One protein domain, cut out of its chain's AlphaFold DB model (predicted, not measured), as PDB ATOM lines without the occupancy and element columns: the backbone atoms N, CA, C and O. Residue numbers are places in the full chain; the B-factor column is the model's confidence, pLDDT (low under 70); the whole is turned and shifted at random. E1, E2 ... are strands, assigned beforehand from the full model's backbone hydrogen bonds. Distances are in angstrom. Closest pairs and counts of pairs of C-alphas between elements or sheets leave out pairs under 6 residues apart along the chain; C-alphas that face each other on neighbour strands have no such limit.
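Overview. This is residues 3 to 78 of the 88 residues of an uncharacterized protein of Dracunculus medinensis (UniProt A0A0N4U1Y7). Little of this domain is regular: in a twisted antiparallel sheet E1 lies between E2 and the long E3, E4 and E5 share E3's other side, and residues 19 to 50 form a wide loop. The 76 printed residues, with five named strands, E1 to E5, and no named helix, are all strand by class, though strands hold 27. The whole is loose, with a radius of gyration of the C-alphas of 14.5 A, spanning 44 by 27 by 21 A.

Arrangement. E1, residues 3 to 7, and E2, residues 13 to 18, form a hairpin, with N 5 and O 15 2.9 A apart. On E1's other side is antiparallel E3, residues 51 to 59, with N 4 and O 56 2.8 A apart. E3 and E4, residues 67 to 70, form a hairpin, with N 57 and O 69 2.9 A apart. E5, residues 75 to 77, is antiparallel to E3, with N 53 and O 75 2.8 A apart.

Along the chain. E1 begins at C-alpha 3, (317.088, 251.026, 462.026). E3 spans 25.7 A between its first and last C-alphas. E5 ends at C-alpha 77, (326.960, 236.441, 472.293).

Size, cuts and confidence. The printed part has no cut. The link E2 to E3 is long, 32 residues. Residues 9 to 10 and 42 have pLDDT under 70.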
ATOM      1  N   VAL A   3     316.960 252.209 461.173       88.13
ATOM      2  CA  VAL A   3     317.088 251.026 462.026       88.13
ATOM      3  C   VAL A   3     318.539 250.576 462.017       88.13
ATOM      4  O   VAL A   3     319.177 250.573 460.966       88.13
ATOM      5  N   LYS A   4     319.067 250.232 463.187       89.01
ATOM      6  CA  LYS A   4     320.444 249.789 463.390       89.01
ATOM      7  C   LYS A   4     320.464 248.595 464.327       89.01
ATOM      8  O   LYS A   4     319.844 248.629 465.389       89.01
ATOM      9  N   TYR A   5     321.229 247.579 463.960       85.46
ATOM     10  CA  TYR A   5     321.589 246.493 464.859       85.46
ATOM     11  C   TYR A   5     323.011 246.721 465.347       85.46
ATOM     12  O   TYR A   5     323.941 246.802 464.539       85.46
ATOM     13  N   LEU A   6     323.167 246.908 466.654       85.84
ATOM     14  CA  LEU A   6     324.424 247.364 467.231       85.84
ATOM     15  C   LEU A   6     324.827 246.564 468.459       85.84
ATOM     16  O   LEU A   6     323.989 246.127 469.244       85.84
ATOM     17  N   CYS A   7     326.136 246.421 468.618       83.32
ATOM     18  CA  CYS A   7     326.758 245.889 469.817       83.32
ATOM     19  C   CYS A   7     326.856 246.992 470.876       83.32
ATOM     20  O   CYS A   7     327.454 248.043 470.630       83.32
ATOM     21  N   SER A   8     326.290 246.762 472.063       76.44
ATOM     22  CA  SER A   8     326.319 247.742 473.156       76.44
ATOM     23  C   SER A   8     327.721 247.963 473.724       76.44
ATOM     24  O   SER A   8     327.999 249.047 474.224       76.44
ATOM     25  N   CYS A   9     328.594 246.954 473.656       67.92
ATOM     26  CA  CYS A   9     329.917 246.975 474.283       67.92
ATOM     27  C   CYS A   9     330.933 247.832 473.515       67.92
ATOM     28  O   CYS A   9     331.777 248.457 474.143       67.92
ATOM     29  N   LEU A  10     330.847 247.874 472.178       67.32
ATOM     30  CA  LEU A  10     331.846 248.534 471.319       67.32
ATOM     31  C   LEU A  10     331.262 249.580 470.352       67.32
ATOM     32  O   LEU A  10     331.975 250.086 469.494       67.32
ATOM     33  N   LEU A  11     329.965 249.903 470.456       73.00
ATOM     34  CA  LEU A  11     329.257 250.830 469.552       73.00
ATOM     35  C   LEU A  11     329.431 250.500 468.054       73.00
ATOM     36  O   LEU A  11     329.313 251.371 467.190       73.00
ATOM     37  N   VAL A  12     329.663 249.224 467.739       83.08
ATOM     38  CA  VAL A  12     329.777 248.729 466.365       83.08
ATOM     39  C   VAL A  12     328.381 248.461 465.818       83.08
ATOM     40  O   VAL A  12     327.590 247.736 466.426       83.08
ATOM     41  N   VAL A  13     328.081 249.034 464.653       86.15
ATOM     42  CA  VAL A  13     326.867 248.730 463.888       86.15
ATOM     43  C   VAL A  13     327.177 247.557 462.969       86.15
ATOM     44  O   VAL A  13     328.098 247.637 462.169       86.15
ATOM     45  N   LEU A  14     326.407 246.478 463.073       86.57
ATOM     46  CA  LEU A  14     326.550 245.301 462.206       86.57
ATOM     47  C   LEU A  14     325.706 245.433 460.938       86.57
ATOM     48  O   LEU A  14     326.058 244.942 459.862       86.57
ATOM     49  N   TRP A  15     324.576 246.119 461.078       90.17
ATOM     50  CA  TRP A  15     323.590 246.283 460.030       90.17
ATOM     51  C   TRP A  15     322.778 247.559 460.239       90.17
ATOM     52  O   TRP A  15     322.437 247.913 461.371       90.17
ATOM     53  N   ASP A  16     322.449 248.231 459.139       90.28
ATOM     54  CA  ASP A  16     321.579 249.396 459.113       90.28
ATOM     55  C   ASP A  16     320.601 249.356 457.934       90.28
ATOM     56  O   ASP A  16     320.911 248.865 456.848       90.28
ATOM     57  N   LYS A  17     319.404 249.910 458.139       87.89
ATOM     58  CA  LYS A  17     318.414 250.112 457.078       87.89
ATOM     59  C   LYS A  17     317.642 251.401 457.285       87.89
ATOM     60  O   LYS A  17     317.174 251.711 458.380       87.89
ATOM     61  N   ILE A  18     317.473 252.141 456.196       89.61
ATOM     62  CA  ILE A  18     316.571 253.286 456.144       89.61
ATOM     63  C   ILE A  18     315.215 252.784 455.655       89.61
ATOM     64  O   ILE A  18     315.104 252.285 454.541       89.61
ATOM     65  N   VAL A  19     314.193 252.939 456.491       89.08
ATOM     66  CA  VAL A  19     312.792 252.642 456.179       89.08
ATOM     67  C   VAL A  19     312.063 253.962 455.958       89.08
ATOM     68  O   VAL A  19     312.028 254.828 456.843       89.08
ATOM     69  N   ARG A  20     311.523 254.158 454.758       87.98
ATOM     70  CA  ARG A  20     310.737 255.339 454.387       87.98
ATOM     71  C   ARG A  20     309.292 255.176 454.853       87.98
ATOM     72  O   ARG A  20     308.836 254.079 455.137       87.98
ATOM     73  N   ARG A  21     308.555 256.288 454.931       82.71
ATOM     74  CA  ARG A  21     307.159 256.304 455.413       82.71
ATOM     75  C   ARG A  21     306.231 255.380 454.616       82.71
ATOM     76  O   ARG A  21     305.297 254.841 455.192       82.71
ATOM     77  N   ASN A  22     306.493 255.226 453.321       83.94
ATOM     78  CA  ASN A  22     305.677 254.412 452.421       83.94
ATOM     79  C   ASN A  22     306.187 252.964 452.302       83.94
ATOM     80  O   ASN A  22     305.614 252.195 451.536       83.94
ATOM     81  N   ASP A  23     307.265 252.603 453.007       82.83
ATOM     82  CA  ASP A  23     307.757 251.226 453.039       82.83
ATOM     83  C   ASP A  23     306.913 250.380 454.012       82.83
ATOM     84  O   ASP A  23     306.135 250.908 454.812       82.83
ATOM     85  N   LEU A  24     307.069 249.052 453.949       74.21
ATOM     86  CA  LEU A  24     306.363 248.104 454.817       74.21
ATOM     87  C   LEU A  24     306.515 248.466 456.304       74.21
ATOM     88  O   LEU A  24     307.613 248.754 456.783       74.21
ATOM     89  N   THR A  25     305.406 248.388 457.045       73.76
ATOM     90  CA  THR A  25     305.368 248.609 458.502       73.76
ATOM     91  C   THR A  25     306.059 247.491 459.279       73.76
ATOM     92  O   THR A  25     306.551 247.722 460.381       73.76
ATOM     93  N   VAL A  26     306.114 246.290 458.695       83.14
ATOM     94  CA  VAL A  26     306.760 245.107 459.266       83.14
ATOM     95  C   VAL A  26     308.086 244.860 458.557       83.14
ATOM     96  O   VAL A  26     308.140 244.623 457.351       83.14
ATOM     97  N   ILE A  27     309.155 244.905 459.342       82.22
ATOM     98  CA  ILE A  27     310.533 244.606 458.951       82.22
ATOM     99  C   ILE A  27     310.709 243.086 459.098       82.22
ATOM    100  O   ILE A  27     310.803 242.585 460.218       82.22
ATOM    101  N   ASN A  28     310.653 242.345 457.985       83.44
ATOM    102  CA  ASN A  28     310.922 240.905 457.949       83.44
ATOM    103  C   ASN A  28     312.292 240.609 457.322       83.44
ATOM    104  O   ASN A  28     312.428 240.315 456.132       83.44
ATOM    105  N   GLU A  29     313.311 240.679 458.164       82.13
ATOM    106  CA  GLU A  29     314.709 240.647 457.774       82.13
ATOM    107  C   GLU A  29     315.330 239.322 458.226       82.13
ATOM    108  O   GLU A  29     315.896 239.207 459.311       82.13
ATOM    109  N   GLN A  30     315.200 238.290 457.394       82.84
ATOM    110  CA  GLN A  30     315.749 236.963 457.676       82.84
ATOM    111  C   GLN A  30     316.954 236.681 456.780       82.84
ATOM    112  O   GLN A  30     316.924 236.977 455.588       82.84
ATOM    113  N   ARG A  31     318.004 236.069 457.347       80.63
ATOM    114  CA  ARG A  31     319.219 235.644 456.618       80.63
ATOM    115  C   ARG A  31     319.920 236.779 455.856       80.63
ATOM    116  O   ARG A  31     320.409 236.584 454.747       80.63
ATOM    117  N   ILE A  32     319.966 237.968 456.448       81.61
ATOM    118  CA  ILE A  32     320.676 239.102 455.856       81.61
ATOM    119  C   ILE A  32     322.188 238.869 455.952       81.61
ATOM    120  O   ILE A  32     322.690 238.463 457.001       81.61
ATOM    121  N   SER A  33     322.923 239.207 454.894       80.76
ATOM    122  CA  SER A  33     324.369 239.396 454.981       80.76
ATOM    123  C   SER A  33     324.688 240.636 455.829       80.76
ATOM    124  O   SER A  33     324.165 241.718 455.531       80.76
ATOM    125  N   PRO A  34     325.548 240.535 456.854       78.39
ATOM    126  CA  PRO A  34     325.971 241.711 457.597       78.39
ATOM    127  C   PRO A  34     326.700 242.674 456.656       78.39
ATOM    128  O   PRO A  34     327.471 242.258 455.791       78.39
ATOM    129  N   LYS A  35     326.444 243.975 456.815       79.28
ATOM    130  CA  LYS A  35     327.140 245.012 456.039       79.28
ATOM    131  C   LYS A  35     328.561 245.222 456.557       79.28
ATOM    132  O   LYS A  35     329.453 245.566 455.787       79.28
ATOM    133  N   TYR A  36     328.755 244.999 457.854       80.66
ATOM    134  CA  TYR A  36     330.043 245.083 458.526       80.66
ATOM    135  C   TYR A  36     330.407 243.710 459.077       80.66
ATOM    136  O   TYR A  36     329.627 243.104 459.815       80.66
ATOM    137  N   TYR A  37     331.589 243.216 458.716       76.67
ATOM    138  CA  TYR A  37     332.094 241.969 459.270       76.67
ATOM    139  C   TYR A  37     332.376 242.143 460.761       76.67
ATOM    140  O   TYR A  37     333.079 243.067 461.169       76.67
ATOM    141  N   PHE A  38     331.818 241.245 461.572       76.23
ATOM    142  CA  PHE A  38     332.057 241.214 463.009       76.23
ATOM    143  C   PHE A  38     333.295 240.369 463.309       76.23
ATOM    144  O   PHE A  38     333.205 239.259 463.827       76.23
ATOM    145  N   THR A  39     334.445 240.871 462.871       74.36
ATOM    146  CA  THR A  39     335.749 240.231 463.057       74.36
ATOM    147  C   THR A  39     336.481 240.869 464.223       74.36
ATOM    148  O   THR A  39     336.540 242.094 464.316       74.36
ATOM    149  N   ASP A  40     337.070 240.034 465.069       75.01
ATOM    150  CA  ASP A  40     338.031 240.444 466.085       75.01
ATOM    151  C   ASP A  40     339.432 240.063 465.617       75.01
ATOM    152  O   ASP A  40     339.648 238.944 465.150       75.01
ATOM    153  N   ASP A  41     340.387 240.972 465.760       73.60
ATOM    154  CA  ASP A  41     341.812 240.702 465.545       73.60
ATOM    155  C   ASP A  41     342.487 240.103 466.797       73.60
ATOM    156  O   ASP A  41     343.687 239.834 466.797       73.60
ATOM    157  N   GLY A  42     341.707 239.869 467.858       69.81
ATOM    158  CA  GLY A  42     342.158 239.350 469.145       69.81
ATOM    159  C   GLY A  42     342.390 240.428 470.197       69.81
ATOM    160  O   GLY A  42     342.713 240.084 471.333       69.81
ATOM    161  N   THR A  43     342.238 241.711 469.856       71.03
ATOM    162  CA  THR A  43     342.569 242.806 470.778       71.03
ATOM    163  C   THR A  43     341.403 243.256 471.652       71.03
ATOM    164  O   THR A  43     341.649 243.715 472.766       71.03
ATOM    165  N   ASN A  44     340.150 243.133 471.191       70.80
ATOM    166  CA  ASN A  44     339.022 243.802 471.850       70.80
ATOM    167  C   ASN A  44     337.799 242.922 472.129       70.80
ATOM    168  O   ASN A  44     337.029 243.282 473.014       70.80
ATOM    169  N   LEU A  45     337.578 241.806 471.425       76.42
ATOM    170  CA  LEU A  45     336.421 240.923 471.684       76.42
ATOM    171  C   LEU A  45     336.802 239.586 472.327       76.42
ATOM    172  O   LEU A  45     335.928 238.912 472.877       76.42
ATOM    173  N   LEU A  46     338.084 239.214 472.324       76.06
ATOM    174  CA  LEU A  46     338.564 237.988 472.956       76.06
ATOM    175  C   LEU A  46     338.115 237.925 474.422       76.06
ATOM    176  O   LEU A  46     338.203 238.913 475.155       76.06
ATOM    177  N   ASN A  47     337.629 236.754 474.844       76.09
ATOM    178  CA  ASN A  47     337.193 236.506 476.219       76.09
ATOM    179  C   ASN A  47     336.097 237.468 476.730       76.09
ATOM    180  O   ASN A  47     335.983 237.682 477.937       76.09
ATOM    181  N   HIS A  48     335.281 238.059 475.846       80.40
ATOM    182  CA  HIS A  48     334.115 238.834 476.269       80.40
ATOM    183  C   HIS A  48     332.912 237.917 476.514       80.40
ATOM    184  O   HIS A  48     332.334 237.387 475.556       80.40
ATOM    185  N   PRO A  49     332.474 237.752 477.778       76.52
ATOM    186  CA  PRO A  49     331.374 236.858 478.087       76.52
ATOM    187  C   PRO A  49     330.021 237.452 477.701       76.52
ATOM    188  O   PRO A  49     329.115 236.695 477.427       76.52
ATOM    189  N   ASN A  50     329.838 238.773 477.670       82.99
ATOM    190  CA  ASN A  50     328.498 239.363 477.562       82.99
ATOM    191  C   ASN A  50     328.409 240.386 476.429       82.99
ATOM    192  O   ASN A  50     328.075 241.551 476.659       82.99
ATOM    193  N   VAL A  51     328.706 239.970 475.196       85.00
ATOM    194  CA  VAL A  51     328.510 240.852 474.044       85.00
ATOM    195  C   VAL A  51     327.026 240.928 473.733       85.00
ATOM    196  O   VAL A  51     326.433 239.974 473.246       85.00
ATOM    197  N   THR A  52     326.413 242.073 474.017       89.03
ATOM    198  CA  THR A  52     324.973 242.250 473.817       89.03
ATOM    199  C   THR A  52     324.700 242.989 472.514       89.03
ATOM    200  O   THR A  52     325.169 244.107 472.298       89.03
ATOM    201  N   LEU A  53     323.913 242.364 471.646       89.52
ATOM    202  CA  LEU A  53     323.383 242.948 470.428       89.52
ATOM    203  C   LEU A  53     321.960 243.441 470.677       89.52
ATOM    204  O   LEU A  53     321.095 242.702 471.156       89.52
ATOM    205  N   VAL A  54     321.724 244.700 470.327       91.44
ATOM    206  CA  VAL A  54     320.438 245.371 470.494       91.44
ATOM    207  C   VAL A  54     319.987 245.986 469.178       91.44
ATOM    208  O   VAL A  54     320.779 246.541 468.410       91.44
ATOM    209  N   LEU A  55     318.683 245.912 468.930       91.73
ATOM    210  CA  LEU A  55     318.046 246.624 467.834       91.73
ATOM    211  C   LEU A  55     317.644 248.013 468.322       91.73
ATOM    212  O   LEU A  55     316.944 248.145 469.322       91.73
ATOM    213  N   ARG A  56     318.062 249.058 467.614       92.15
ATOM    214  CA  ARG A  56     317.656 250.439 467.896       92.15
ATOM    215  C   ARG A  56     317.213 251.124 466.623       92.15
ATOM    216  O   ARG A  56     317.734 250.837 465.548       92.15
ATOM    217  N   TRP A  57     316.283 252.061 466.731       91.83
ATOM    218  CA  TRP A  57     315.915 252.892 465.600       91.83
ATOM    219  C   TRP A  57     315.610 254.326 465.989       91.83
ATOM    220  O   TRP A  57     315.127 254.630 467.078       91.83
ATOM    221  N   ASN A  58     315.867 255.207 465.028       91.93
ATOM    222  CA  ASN A  58     315.586 256.625 465.133       91.93
ATOM    223  C   ASN A  58     314.421 256.955 464.203       91.93
ATOM    224  O   ASN A  58     314.467 256.695 462.990       91.93
ATOM    225  N   VAL A  59     313.377 257.557 464.756       90.66
ATOM    226  CA  VAL A  59     312.273 258.124 463.990       90.66
ATOM    227  C   VAL A  59     312.593 259.594 463.746       90.66
ATOM    228  O   VAL A  59     312.568 260.415 464.658       90.66
ATOM    229  N   VAL A  60     312.929 259.907 462.496       89.83
ATOM    230  CA  VAL A  60     313.172 261.276 462.031       89.83
ATOM    231  C   VAL A  60     311.860 261.804 461.440       89.83
ATOM    232  O   VAL A  60     311.470 261.325 460.369       89.83
ATOM    233  N   PRO A  61     311.135 262.717 462.112       88.25
ATOM    234  CA  PRO A  61     309.970 263.360 461.519       88.25
ATOM    235  C   PRO A  61     310.395 264.416 460.486       88.25
ATOM    236  O   PRO A  61     311.557 264.808 460.419       88.25
ATOM    237  N   ASN A  62     309.438 264.915 459.698       86.98
ATOM    238  CA  ASN A  62     309.700 266.005 458.746       86.98
ATOM    239  C   ASN A  62     309.979 267.344 459.457       86.98
ATOM    240  O   ASN A  62     310.663 268.197 458.905       86.98
ATOM    241  N   ALA A  63     309.434 267.525 460.663       90.50
ATOM    242  CA  ALA A  63     309.687 268.653 461.552       90.50
ATOM    243  C   ALA A  63     309.498 268.197 463.009       90.50
ATOM    244  O   ALA A  63     308.663 267.330 463.277       90.50
ATOM    245  N   GLY A  64     310.251 268.785 463.941       91.43
ATOM    246  CA  GLY A  64     310.139 268.498 465.373       91.43
ATOM    247  C   GLY A  64     311.194 267.526 465.911       91.43
ATOM    248  O   GLY A  64     312.338 267.518 465.464       91.43
ATOM    249  N   TYR A  65     310.810 266.752 466.927       90.49
ATOM    250  CA  TYR A  65     311.721 265.977 467.773       90.49
ATOM    251  C   TYR A  65     312.143 264.631 467.163       90.49
ATOM    252  O   TYR A  65     311.315 263.869 466.668       90.49
ATOM    253  N   LEU A  66     313.435 264.310 467.261       90.54
ATOM    254  CA  LEU A  66     313.983 263.002 466.903       90.54
ATOM    255  C   LEU A  66     313.680 261.985 468.007       90.54
ATOM    256  O   LEU A  66     314.301 262.026 469.067       90.54
ATOM    257  N   ALA A  67     312.773 261.045 467.752       91.43
ATOM    258  CA  ALA A  67     312.494 259.983 468.711       91.43
ATOM    259  C   ALA A  67     313.494 258.831 468.552       91.43
ATOM    260  O   ALA A  67     313.720 258.328 467.448       91.43
ATOM    261  N   LEU A  68     314.078 258.406 469.671       92.32
ATOM    262  CA  LEU A  68     314.953 257.243 469.763       92.32
ATOM    263  C   LEU A  68     314.169 256.106 470.412       92.32
ATOM    264  O   LEU A  68     313.543 256.305 471.450       92.32
ATOM    265  N   ALA A  69     314.220 254.923 469.818       91.18
ATOM    266  CA  ALA A  69     313.571 253.740 470.351       91.18
ATOM    267  C   ALA A  69     314.522 252.542 470.304       91.18
ATOM    268  O   ALA A  69     315.398 252.438 469.440       91.18
ATOM    269  N   GLN A  70     314.349 251.638 471.261       90.22
ATOM    270  CA  GLN A  70     315.033 250.355 471.314       90.22
ATOM    271  C   GLN A  70     313.990 249.252 471.145       90.22
ATOM    272  O   GLN A  70     312.897 249.348 471.697       90.22
ATOM    273  N   GLY A  71     314.336 248.229 470.370       88.41
ATOM    274  CA  GLY A  71     313.509 247.045 470.208       88.41
ATOM    275  C   GLY A  71     313.399 246.256 471.497       88.41
ATOM    276  O   GLY A  71     314.283 246.303 472.355       88.41
ATOM    277  N   GLU A  72     312.307 245.515 471.614       90.51
ATOM    278  CA  GLU A  72     312.165 244.535 472.676       90.51
ATOM    279  C   GLU A  72     313.127 243.368 472.439       90.51
ATOM    280  O   GLU A  72     313.281 242.873 471.320       90.51
ATOM    281  N   GLY A  73     313.775 242.934 473.518       91.16
ATOM    282  CA  GLY A  73     314.752 241.857 473.489       91.16
ATOM    283  C   GLY A  73     316.179 242.308 473.174       91.16
ATOM    284  O   GLY A  73     316.460 243.392 472.663       91.16
ATOM    285  N   GLN A  74     317.107 241.427 473.520       90.83
ATOM    286  CA  GLN A  74     318.527 241.568 473.250       90.83
ATOM    287  C   GLN A  74     319.106 240.184 472.984       90.83
ATOM    288  O   GLN A  74     318.603 239.188 473.504       90.83
ATOM    289  N   HIS A  75     320.161 240.120 472.183       89.24
ATOM    290  CA  HIS A  75     320.854 238.871 471.910       89.24
ATOM    291  C   HIS A  75     322.242 238.914 472.534       89.24
ATOM    292  O   HIS A  75     322.996 239.847 472.275       89.24
ATOM    293  N   ILE A  76     322.570 237.935 473.373       89.38
ATOM    294  CA  ILE A  76     323.878 237.856 474.026       89.38
ATOM    295  C   ILE A  76     324.727 236.835 473.279       89.38
ATOM    296  O   ILE A  76     324.302 235.703 473.055       89.38
ATOM    297  N   LEU A  77     325.927 237.257 472.903       86.13
ATOM    298  CA  LEU A  77     326.960 236.441 472.293       86.13
ATOM    299  C   LEU A  77     328.131 236.291 473.262       86.13
ATOM    300  O   LEU A  77     328.565 237.256 473.897       86.13
ATOM    301  N   HIS A  78     328.656 235.072 473.325       84.80
ATOM    302  CA  HIS A  78     329.845 234.732 474.095       84.80
ATOM    303  C   HIS A  78     331.007 234.538 473.127       84.80
ATOM    304  O   HIS A  78     330.958 233.651 472.271       84.80
TER     305      HIS A  78